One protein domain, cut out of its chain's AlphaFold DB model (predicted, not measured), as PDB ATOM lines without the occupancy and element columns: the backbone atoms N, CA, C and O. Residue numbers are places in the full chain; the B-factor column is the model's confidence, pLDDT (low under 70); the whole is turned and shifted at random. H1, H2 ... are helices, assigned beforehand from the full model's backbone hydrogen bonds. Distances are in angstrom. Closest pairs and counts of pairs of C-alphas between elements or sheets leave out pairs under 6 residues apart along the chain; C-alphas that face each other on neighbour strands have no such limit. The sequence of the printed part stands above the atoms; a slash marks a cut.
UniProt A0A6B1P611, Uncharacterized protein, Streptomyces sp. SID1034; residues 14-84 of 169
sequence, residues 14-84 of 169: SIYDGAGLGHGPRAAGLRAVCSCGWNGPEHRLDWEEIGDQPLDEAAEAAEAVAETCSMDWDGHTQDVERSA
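This is residues 14 to 84 of the 169 residues of an uncharacterized protein of Streptomyces sp. SID1034 (UniProt A0A6B1P611). With little regular structure, this is one long helix, H2, with a long unnamed stretch that runs out beside it and folds back, and a short helix, H1, near H2's first end. The printed part has 71 residues; H1 then H2 hold 28, with no named strand, an all-helix class. It is a loose rod of 48 by 21 by 16 A, with a radius of gyration of the C-alphas of 14.2 A.

Start at residues 14 to 46, which hold no named element; there residues 29 to 30 pair antiparallel with 43 to 44. H1, residues 47 to 50, and H2, residues 60 to 83, only just touch, with 3 pairs of C-alphas within 8 A, through residues 61 to 62 of H2 alone; the closest C-alphas, of Ile 50 and Ala 61, are 6.3 A apart. In H2 every O i to N i+4 pair is within hydrogen-bond range; H1 is too short for one, and its one O i to N i+3 pair is out of range.

Find C-alpha 47 at (-42.541, 42.823, 5.405), where H1 begins. H2 runs 34.4 A from C-alpha 60 to C-alpha 83 at (-20.039, 12.993, 11.534).

The farthest C-alphas, of Gly 22 and Ala 84, are 47.9 A apart. The printed part has no cut, and the link from H1 to H2 is short. Look for pLDDT under 70 at residues 19 to 23 and 56 to 59.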
ATOM      1  N   SER A  14     -48.452  29.540  11.476       75.69
ATOM      2  CA  SER A  14     -49.622  30.269  10.944       75.69
ATOM      3  C   SER A  14     -50.207  31.337  11.884       75.69
ATOM      4  O   SER A  14     -51.277  31.876  11.639       75.69
ATOM      5  N   ILE A  15     -49.606  31.552  13.055       81.56
ATOM      6  CA  ILE A  15     -49.946  32.666  13.944       81.56
ATOM      7  C   ILE A  15     -49.118  33.904  13.588       81.56
ATOM      8  O   ILE A  15     -49.558  35.015  13.852       81.56
ATOM      9  N   TYR A  16     -47.934  33.716  13.000       80.69
ATOM     10  CA  TYR A  16     -46.949  34.760  12.713       80.69
ATOM     11  C   TYR A  16     -46.841  35.116  11.221       80.69
ATOM     12  O   TYR A  16     -45.895  35.793  10.808       80.69
ATOM     13  N   ASP A  17     -47.776  34.634  10.407       78.62
ATOM     14  CA  ASP A  17     -47.836  34.845   8.959       78.62
ATOM     15  C   ASP A  17     -48.484  36.181   8.565       78.62
ATOM     16  O   ASP A  17     -48.611  36.480   7.380       78.62
ATOM     17  N   GLY A  18     -48.876  37.000   9.549       75.88
ATOM     18  CA  GLY A  18     -49.579  38.260   9.330       75.88
ATOM     19  C   GLY A  18     -51.049  38.099   8.923       75.88
ATOM     20  O   GLY A  18     -51.755  39.110   8.844       75.88
ATOM     21  N   ALA A  19     -51.537  36.870   8.721       68.81
ATOM     22  CA  ALA A  19     -52.902  36.579   8.312       68.81
ATOM     23  C   ALA A  19     -53.846  36.586   9.528       68.81
ATOM     24  O   ALA A  19     -53.635  35.909  10.534       68.81
ATOM     25  N   GLY A  20     -54.920  37.381   9.472       63.91
ATOM     26  CA  GLY A  20     -55.938  37.394  10.526       63.91
ATOM     27  C   GLY A  20     -56.772  38.671  10.617       63.91
ATOM     28  O   GLY A  20     -56.433  39.718  10.063       63.91
ATOM     29  N   LEU A  21     -57.883  38.585  11.359       55.00
ATOM     30  CA  LEU A  21     -58.741  39.723  11.708       55.00
ATOM     31  C   LEU A  21     -57.948  40.736  12.553       55.00
ATOM     32  O   LEU A  21     -57.813  40.565  13.762       55.00
ATOM     33  N   GLY A  22     -57.448  41.798  11.913       60.69
ATOM     34  CA  GLY A  22     -56.790  42.927  12.582       60.69
ATOM     35  C   GLY A  22     -55.261  42.984  12.494       60.69
ATOM     36  O   GLY A  22     -54.669  43.619  13.359       60.69
ATOM     37  N   HIS A  23     -54.645  42.382  11.464       67.44
ATOM     38  CA  HIS A  23     -53.188  42.253  11.283       67.44
ATOM     39  C   HIS A  23     -52.557  41.370  12.368       67.44
ATOM     40  O   HIS A  23     -52.136  41.845  13.424       67.44
ATOM     41  N   GLY A  24     -52.524  40.059  12.103       74.31
ATOM     42  CA  GLY A  24     -51.853  39.090  12.969       74.31
ATOM     43  C   GLY A  24     -50.375  39.443  13.182       74.31
ATOM     44  O   GLY A  24     -49.805  40.224  12.411       74.31
ATOM     45  N   PRO A  25     -49.731  38.914  14.237       81.69
ATOM     46  CA  PRO A  25     -48.320  39.182  14.461       81.69
ATOM     47  C   PRO A  25     -47.495  38.716  13.253       81.69
ATOM     48  O   PRO A  25     -47.839  37.752  12.577       81.69
ATOM     49  N   ARG A  26     -46.408  39.435  12.974       84.75
ATOM     50  CA  ARG A  26     -45.511  39.187  11.841       84.75
ATOM     51  C   ARG A  26     -44.181  38.642  12.348       84.75
ATOM     52  O   ARG A  26     -43.577  39.232  13.245       84.75
ATOM     53  N   ALA A  27     -43.737  37.511  11.808       87.06
ATOM     54  CA  ALA A  27     -42.446  36.917  12.146       87.06
ATOM     55  C   ALA A  27     -41.287  37.853  11.763       87.06
ATOM     56  O   ALA A  27     -41.216  38.322  10.636       87.06
ATOM     57  N   ALA A  28     -40.334  38.101  12.662       88.88
ATOM     58  CA  ALA A  28     -39.168  38.938  12.342       88.88
ATOM     59  C   ALA A  28     -38.174  38.260  11.370       88.88
ATOM     60  O   ALA A  28     -37.359  38.932  10.738       88.88
ATOM     61  N   GLY A  29     -38.236  36.934  11.256       89.69
ATOM     62  CA  GLY A  29     -37.351  36.134  10.424       89.69
ATOM     63  C   GLY A  29     -37.669  34.646  10.504       89.69
ATOM     64  O   GLY A  29     -38.480  34.214  11.329       89.69
ATOM     65  N   LEU A  30     -37.003  33.876   9.651       90.19
ATOM     66  CA  LEU A  30     -37.035  32.420   9.608       90.19
ATOM     67  C   LEU A  30     -35.656  31.859   9.954       90.19
ATOM     68  O   LEU A  30     -34.633  32.528   9.818       90.19
ATOM     69  N   ARG A  31     -35.630  30.615  10.420       93.56
ATOM     70  CA  ARG A  31     -34.403  29.832  10.562       93.56
ATOM     71  C   ARG A  31     -34.721  28.358  10.412       93.56
ATOM     72  O   ARG A  31     -35.788  27.910  10.833       93.56
ATOM     73  N   ALA A  32     -33.768  27.600   9.894       93.00
ATOM     74  CA  ALA A  32     -33.840  26.151   9.951       93.00
ATOM     75  C   ALA A  32     -33.614  25.633  11.376       93.00
ATOM     76  O   ALA A  32     -32.816  26.180  12.141       93.00
ATOM     77  N   VAL A  33     -34.288  24.538  11.716       90.69
ATOM     78  CA  VAL A  33     -34.058  23.787  12.953       90.69
ATOM     79  C   VAL A  33     -33.948  22.306  12.627       90.69
ATOM     80  O   VAL A  33     -34.639  21.800  11.744       90.69
ATOM     81  N   CYS A  34     -33.074  21.598  13.334       86.94
ATOM     82  CA  CYS A  34     -32.928  20.153  13.198       86.94
ATOM     83  C   CYS A  34     -33.350  19.455  14.496       86.94
ATOM     84  O   CYS A  34     -33.175  19.996  15.590       86.94
ATOM     85  N   SER A  35     -33.872  18.229  14.394       79.62
ATOM     86  CA  SER A  35     -34.205  17.392  15.557       79.62
ATOM     87  C   SER A  35     -33.001  17.158  16.473       79.62
ATOM     88  O   SER A  35     -33.176  17.059  17.684       79.62
ATOM     89  N   CYS A  36     -31.778  17.204  15.931       78.12
ATOM     90  CA  CYS A  36     -30.533  17.142  16.698       78.12
ATOM     91  C   CYS A  36     -30.275  18.387  17.586       78.12
ATOM     92  O   CYS A  36     -29.241  18.477  18.253       78.12
ATOM     93  N   GLY A  37     -31.189  19.364  17.612       80.19
ATOM     94  CA  GLY A  37     -31.111  20.574  18.433       80.19
ATOM     95  C   GLY A  37     -30.315  21.721  17.809       80.19
ATOM     96  O   GLY A  37     -30.173  22.775  18.436       80.19
ATOM     97  N   TRP A  38     -29.800  21.546  16.592       88.19
ATOM     98  CA  TRP A  38     -29.174  22.624  15.837       88.19
ATOM     99  C   TRP A  38     -30.207  23.667  15.399       88.19
ATOM    100  O   TRP A  38     -31.324  23.336  14.998       88.19
ATOM    101  N   ASN A  39     -29.801  24.933  15.476       91.94
ATOM    102  CA  ASN A  39     -30.551  26.076  14.979       91.94
ATOM    103  C   ASN A  39     -29.672  26.792  13.959       91.94
ATOM    104  O   ASN A  39     -28.553  27.195  14.292       91.94
ATOM    105  N   GLY A  40     -30.188  26.956  12.749       92.00
ATOM    106  CA  GLY A  40     -29.524  27.701  11.698       92.00
ATOM    107  C   GLY A  40     -29.475  29.205  11.973       92.00
ATOM    108  O   GLY A  40     -30.091  29.698  12.935       92.00
ATOM    109  N   PRO A  41     -28.729  29.939  11.132       95.62
ATOM    110  CA  PRO A  41     -28.781  31.392  11.081       95.62
ATOM    111  C   PRO A  41     -30.222  31.902  10.964       95.62
ATOM    112  O   PRO A  41     -31.079  31.266  10.355       95.62
ATOM    113  N   GLU A  42     -30.489  33.057  11.572       95.00
ATOM    114  CA  GLU A  42     -31.758  33.754  11.371       95.00
ATOM    115  C   GLU A  42     -31.682  34.621  10.122       95.00
ATOM    116  O   GLU A  42     -30.820  35.496  10.022       95.00
ATOM    117  N   HIS A  43     -32.628  34.408   9.217       93.31
ATOM    118  CA  HIS A  43     -32.807  35.181   8.000       93.31
ATOM    119  C   HIS A  43     -34.034  36.066   8.154       93.31
ATOM    120  O   HIS A  43     -35.135  35.587   8.426       93.31
ATOM    121  N   ARG A  44     -33.842  37.381   8.048       92.56
ATOM    122  CA  ARG A  44     -34.915  38.354   8.283       92.56
ATOM    123  C   ARG A  44     -35.941  38.330   7.159       92.56
ATOM    124  O   ARG A  44     -35.575  38.228   5.995       92.56
ATOM    125  N   LEU A  45     -37.205  38.495   7.535       88.94
ATOM    126  CA  LEU A  45     -38.300  38.715   6.596       88.94
ATOM    127  C   LEU A  45     -38.510  40.219   6.420       88.94
ATOM    128  O   LEU A  45     -38.683  40.939   7.408       88.94
ATOM    129  N   ASP A  46     -38.499  40.684   5.174       88.38
ATOM    130  CA  ASP A  46     -38.837  42.065   4.845       88.38
ATOM    131  C   ASP A  46     -40.336  42.185   4.555       88.38
ATOM    132  O   ASP A  46     -40.817  41.868   3.471       88.38
ATOM    133  N   TRP A  47     -41.096  42.649   5.544       85.19
ATOM    134  CA  TRP A  47     -42.541  42.823   5.405       85.19
ATOM    135  C   TRP A  47     -42.947  44.020   4.545       85.19
ATOM    136  O   TRP A  47     -44.120  44.110   4.182       85.19
ATOM    137  N   GLU A  48     -42.025  44.931   4.226       85.81
ATOM    138  CA  GLU A  48     -42.282  45.974   3.230       85.81
ATOM    139  C   GLU A  48     -42.298  45.367   1.820       85.81
ATOM    140  O   GLU A  48     -43.120  45.763   0.995       85.81
ATOM    141  N   GLU A  49     -41.450  44.365   1.571       84.19
ATOM    142  CA  GLU A  49     -41.375  43.637   0.298       84.19
ATOM    143  C   GLU A  49     -42.433  42.524   0.180       84.19
ATOM    144  O   GLU A  49     -43.059  42.369  -0.867       84.19
ATOM    145  N   ILE A  50     -42.685  41.782   1.265       82.88
ATOM    146  CA  ILE A  50     -43.679  40.690   1.326       82.88
ATOM    147  C   ILE A  50     -45.119  41.231   1.267       82.88
ATOM    148  O   ILE A  50     -46.016  40.590   0.717       82.88
ATOM    149  N   GLY A  51     -45.352  42.425   1.816       79.06
ATOM    150  CA  GLY A  51     -46.663  43.064   1.834       79.06
ATOM    151  C   GLY A  51     -47.653  42.423   2.815       79.06
ATOM    152  O   GLY A  51     -47.287  41.912   3.874       79.06
ATOM    153  N   ASP A  52     -48.943  42.512   2.483       77.31
ATOM    154  CA  ASP A  52     -50.053  42.078   3.349       77.31
ATOM    155  C   ASP A  52     -50.555  40.654   3.048       77.31
ATOM    156  O   ASP A  52     -51.572  40.229   3.599       77.31
ATOM    157  N   GLN A  53     -49.870  39.922   2.167       72.88
ATOM    158  CA  GLN A  53     -50.223  38.542   1.840       72.88
ATOM    159  C   GLN A  53     -49.743  37.567   2.936       72.88
ATOM    160  O   GLN A  53     -48.704  37.817   3.553       72.88
ATOM    161  N   PRO A  54     -50.475  36.461   3.181       70.06
ATOM    162  CA  PRO A  54     -50.012  35.375   4.048       70.06
ATOM    163  C   PRO A  54     -48.671  34.804   3.571       70.06
ATOM    164  O   PRO A  54     -48.474  34.665   2.369       70.06
ATOM    165  N   LEU A  55     -47.761  34.434   4.479       74.19
ATOM    166  CA  LEU A  55     -46.419  33.935   4.112       74.19
ATOM    167  C   LEU A  55     -46.414  32.699   3.196       74.19
ATOM    168  O   LEU A  55     -45.444  32.504   2.473       74.19
ATOM    169  N   ASP A  56     -47.445  31.859   3.242       68.81
ATOM    170  CA  ASP A  56     -47.601  30.679   2.383       68.81
ATOM    171  C   ASP A  56     -48.181  31.003   0.994       68.81
ATOM    172  O   ASP A  56     -48.109  30.180   0.082       68.81
ATOM    173  N   GLU A  57     -48.720  32.211   0.824       66.12
ATOM    174  CA  GLU A  57     -49.276  32.738  -0.426       66.12
ATOM    175  C   GLU A  57     -48.441  33.903  -1.007       66.12
ATOM    176  O   GLU A  57     -48.720  34.361  -2.119       66.12
ATOM    177  N   ALA A  58     -47.446  34.408  -0.265       61.50
ATOM    178  CA  ALA A  58     -46.735  35.655  -0.547       61.50
ATOM    179  C   ALA A  58     -45.404  35.488  -1.305       61.50
ATOM    180  O   ALA A  58     -44.649  34.552  -1.073       61.50
ATOM    181  N   ALA A  59     -45.161  36.492  -2.162       62.62
ATOM    182  CA  ALA A  59     -43.943  36.994  -2.818       62.62
ATOM    183  C   ALA A  59     -42.646  36.148  -2.838       62.62
ATOM    184  O   ALA A  59     -42.179  35.655  -1.814       62.62
ATOM    185  N   GLU A  60     -41.954  36.186  -3.990       72.06
ATOM    186  CA  GLU A  60     -40.601  35.630  -4.224       72.06
ATOM    187  C   GLU A  60     -39.605  35.916  -3.077       72.06
ATOM    188  O   GLU A  60     -38.729  35.100  -2.800       72.06
ATOM    189  N   ALA A  61     -39.746  37.046  -2.373       75.81
ATOM    190  CA  ALA A  61     -38.909  37.420  -1.235       75.81
ATOM    191  C   ALA A  61     -39.049  36.487  -0.014       75.81
ATOM    192  O   ALA A  61     -38.044  36.121   0.596       75.81
ATOM    193  N   ALA A  62     -40.270  36.069   0.349       81.12
ATOM    194  CA  ALA A  62     -40.481  35.121   1.448       81.12
ATOM    195  C   ALA A  62     -39.981  33.719   1.068       81.12
ATOM    196  O   ALA A  62     -39.332  33.048   1.875       81.12
ATOM    197  N   GLU A  63     -40.222  33.317  -0.183       84.81
ATOM    198  CA  GLU A  63     -39.736  32.055  -0.742       84.81
ATOM    199  C   GLU A  63     -38.202  32.000  -0.758       84.81
ATOM    200  O   GLU A  63     -37.622  31.023  -0.295       84.81
ATOM    201  N   ALA A  64     -37.524  33.075  -1.171       87.75
ATOM    202  CA  ALA A  64     -36.062  33.145  -1.173       87.75
ATOM    203  C   ALA A  64     -35.452  32.991   0.235       87.75
ATOM    204  O   ALA A  64     -34.414  32.341   0.412       87.75
ATOM    205  N   VAL A  65     -36.098  33.559   1.259       90.25
ATOM    206  CA  VAL A  65     -35.676  33.399   2.660       90.25
ATOM    207  C   VAL A  65     -35.888  31.957   3.136       90.25
ATOM    208  O   VAL A  65     -35.013  31.396   3.804       90.25
ATOM    209  N   ALA A  66     -37.015  31.336   2.781       88.75
ATOM    210  CA  ALA A  66     -37.290  29.936   3.096       88.75
ATOM    211  C   ALA A  66     -36.305  28.982   2.396       88.75
ATOM    212  O   ALA A  66     -35.776  28.078   3.042       88.75
ATOM    213  N   GLU A  67     -35.986  29.231   1.126       91.62
ATOM    214  CA  GLU A  67     -34.995  28.473   0.355       91.62
ATOM    215  C   GLU A  67     -33.605  28.570   0.996       91.62
ATOM    216  O   GLU A  67     -32.935  27.560   1.196       91.62
ATOM    217  N   THR A  68     -33.201  29.767   1.434       94.38
ATOM    218  CA  THR A  68     -31.934  29.950   2.162       94.38
ATOM    219  C   THR A  68     -31.908  29.128   3.457       94.38
ATOM    220  O   THR A  68     -30.915  28.463   3.751       94.38
ATOM    221  N   CYS A  69     -33.014  29.102   4.213       94.50
ATOM    222  CA  CYS A  69     -33.133  28.230   5.385       94.50
ATOM    223  C   CYS A  69     -33.032  26.744   4.998       94.50
ATOM    224  O   CYS A  69     -32.391  25.974   5.714       94.50
ATOM    225  N   SER A  70     -33.640  26.331   3.882       93.62
ATOM    226  CA  SER A  70     -33.555  24.954   3.382       93.62
ATOM    227  C   SER A  70     -32.115  24.572   3.046       93.62
ATOM    228  O   SER A  70     -31.646  23.526   3.480       93.62
ATOM    229  N   MET A  71     -31.371  25.452   2.376       95.69
ATOM    230  CA  MET A  71     -29.954  25.238   2.072       95.69
ATOM    231  C   MET A  71     -29.093  25.121   3.337       95.69
ATOM    232  O   MET A  71     -28.215  24.257   3.406       95.69
ATOM    233  N   ASP A  72     -29.345  25.953   4.352       96.19
ATOM    234  CA  ASP A  72     -28.669  25.844   5.650       96.19
ATOM    235  C   ASP A  72     -28.967  24.492   6.318       96.19
ATOM    236  O   ASP A  72     -28.072  23.861   6.888       96.19
ATOM    237  N   TRP A  73     -30.218  24.031   6.241       94.50
ATOM    238  CA  TRP A  73     -30.632  22.729   6.758       94.50
ATOM    239  C   TRP A  73     -29.983  21.567   5.995       94.50
ATOM    240  O   TRP A  73     -29.478  20.634   6.620       94.50
ATOM    241  N   ASP A  74     -29.932  21.631   4.667       94.38
ATOM    242  CA  ASP A  74     -29.283  20.630   3.816       94.38
ATOM    243  C   ASP A  74     -27.781  20.543   4.102       94.38
ATOM    244  O   ASP A  74     -27.230  19.453   4.266       94.38
ATOM    245  N   GLY A  75     -27.107  21.690   4.226       93.31
ATOM    246  CA  GLY A  75     -25.702  21.737   4.624       93.31
ATOM    247  C   GLY A  75     -25.488  21.099   5.997       93.31
ATOM    248  O   GLY A  75     -24.607  20.255   6.171       93.31
ATOM    249  N   HIS A  76     -26.350  21.430   6.960       92.50
ATOM    250  CA  HIS A  76     -26.283  20.856   8.296       92.50
ATOM    251  C   HIS A  76     -26.524  19.339   8.312       92.50
ATOM    252  O   HIS A  76     -25.782  18.610   8.970       92.50
ATOM    253  N   THR A  77     -27.526  18.832   7.592       90.12
ATOM    254  CA  THR A  77     -27.811  17.388   7.554       90.12
ATOM    255  C   THR A  77     -26.683  16.602   6.895       90.12
ATOM    256  O   THR A  77     -26.315  15.542   7.396       90.12
ATOM    257  N   GLN A  78     -26.037  17.147   5.862       90.00
ATOM    258  CA  GLN A  78     -24.827  16.550   5.289       90.00
ATOM    259  C   GLN A  78     -23.663  16.498   6.289       90.00
ATOM    260  O   GLN A  78     -22.904  15.525   6.302       90.00
ATOM    261  N   ASP A  79     -23.502  17.525   7.125       88.06
ATOM    262  CA  ASP A  79     -22.486  17.534   8.179       88.06
ATOM    263  C   ASP A  79     -22.786  16.496   9.269       88.06
ATOM    264  O   ASP A  79     -21.873  15.791   9.710       88.06
ATOM    265  N   VAL A  80     -24.058  16.352   9.656       86.44
ATOM    266  CA  VAL A  80     -24.514  15.315  10.593       86.44
ATOM    267  C   VAL A  80     -24.201  13.925  10.041       86.44
ATOM    268  O   VAL A  80     -23.511  13.161  10.715       86.44
ATOM    269  N   GLU A  81     -24.611  13.629   8.806       84.44
ATOM    270  CA  GLU A  81     -24.345  12.347   8.137       84.44
ATOM    271  C   GLU A  81     -22.844  12.041   8.045       84.44
ATOM    272  O   GLU A  81     -22.415  10.912   8.275       84.44
ATOM    273  N   ARG A  82     -22.005  13.051   7.779       84.38
ATOM    274  CA  ARG A  82     -20.543  12.881   7.722       84.38
ATOM    275  C   ARG A  82     -19.910  12.632   9.092       84.38
ATOM    276  O   ARG A  82     -18.853  12.011   9.168       84.38
ATOM    277  N   SER A  83     -20.510  13.168  10.154       82.19
ATOM    278  CA  SER A  83     -20.039  12.993  11.534       82.19
ATOM    279  C   SER A  83     -20.488  11.672  12.165       82.19
ATOM    280  O   SER A  83     -19.824  11.178  13.082       82.19
ATOM    281  N   ALA A  84     -21.582  11.097  11.660       87.88
ATOM    282  CA  ALA A  84     -22.110   9.819  12.102       87.88
ATOM    283  C   ALA A  84     -21.183   8.663  11.706       87.88
ATOM    284  O   ALA A  84     -20.461   8.713  10.709       87.88
TER     285      ALA A  84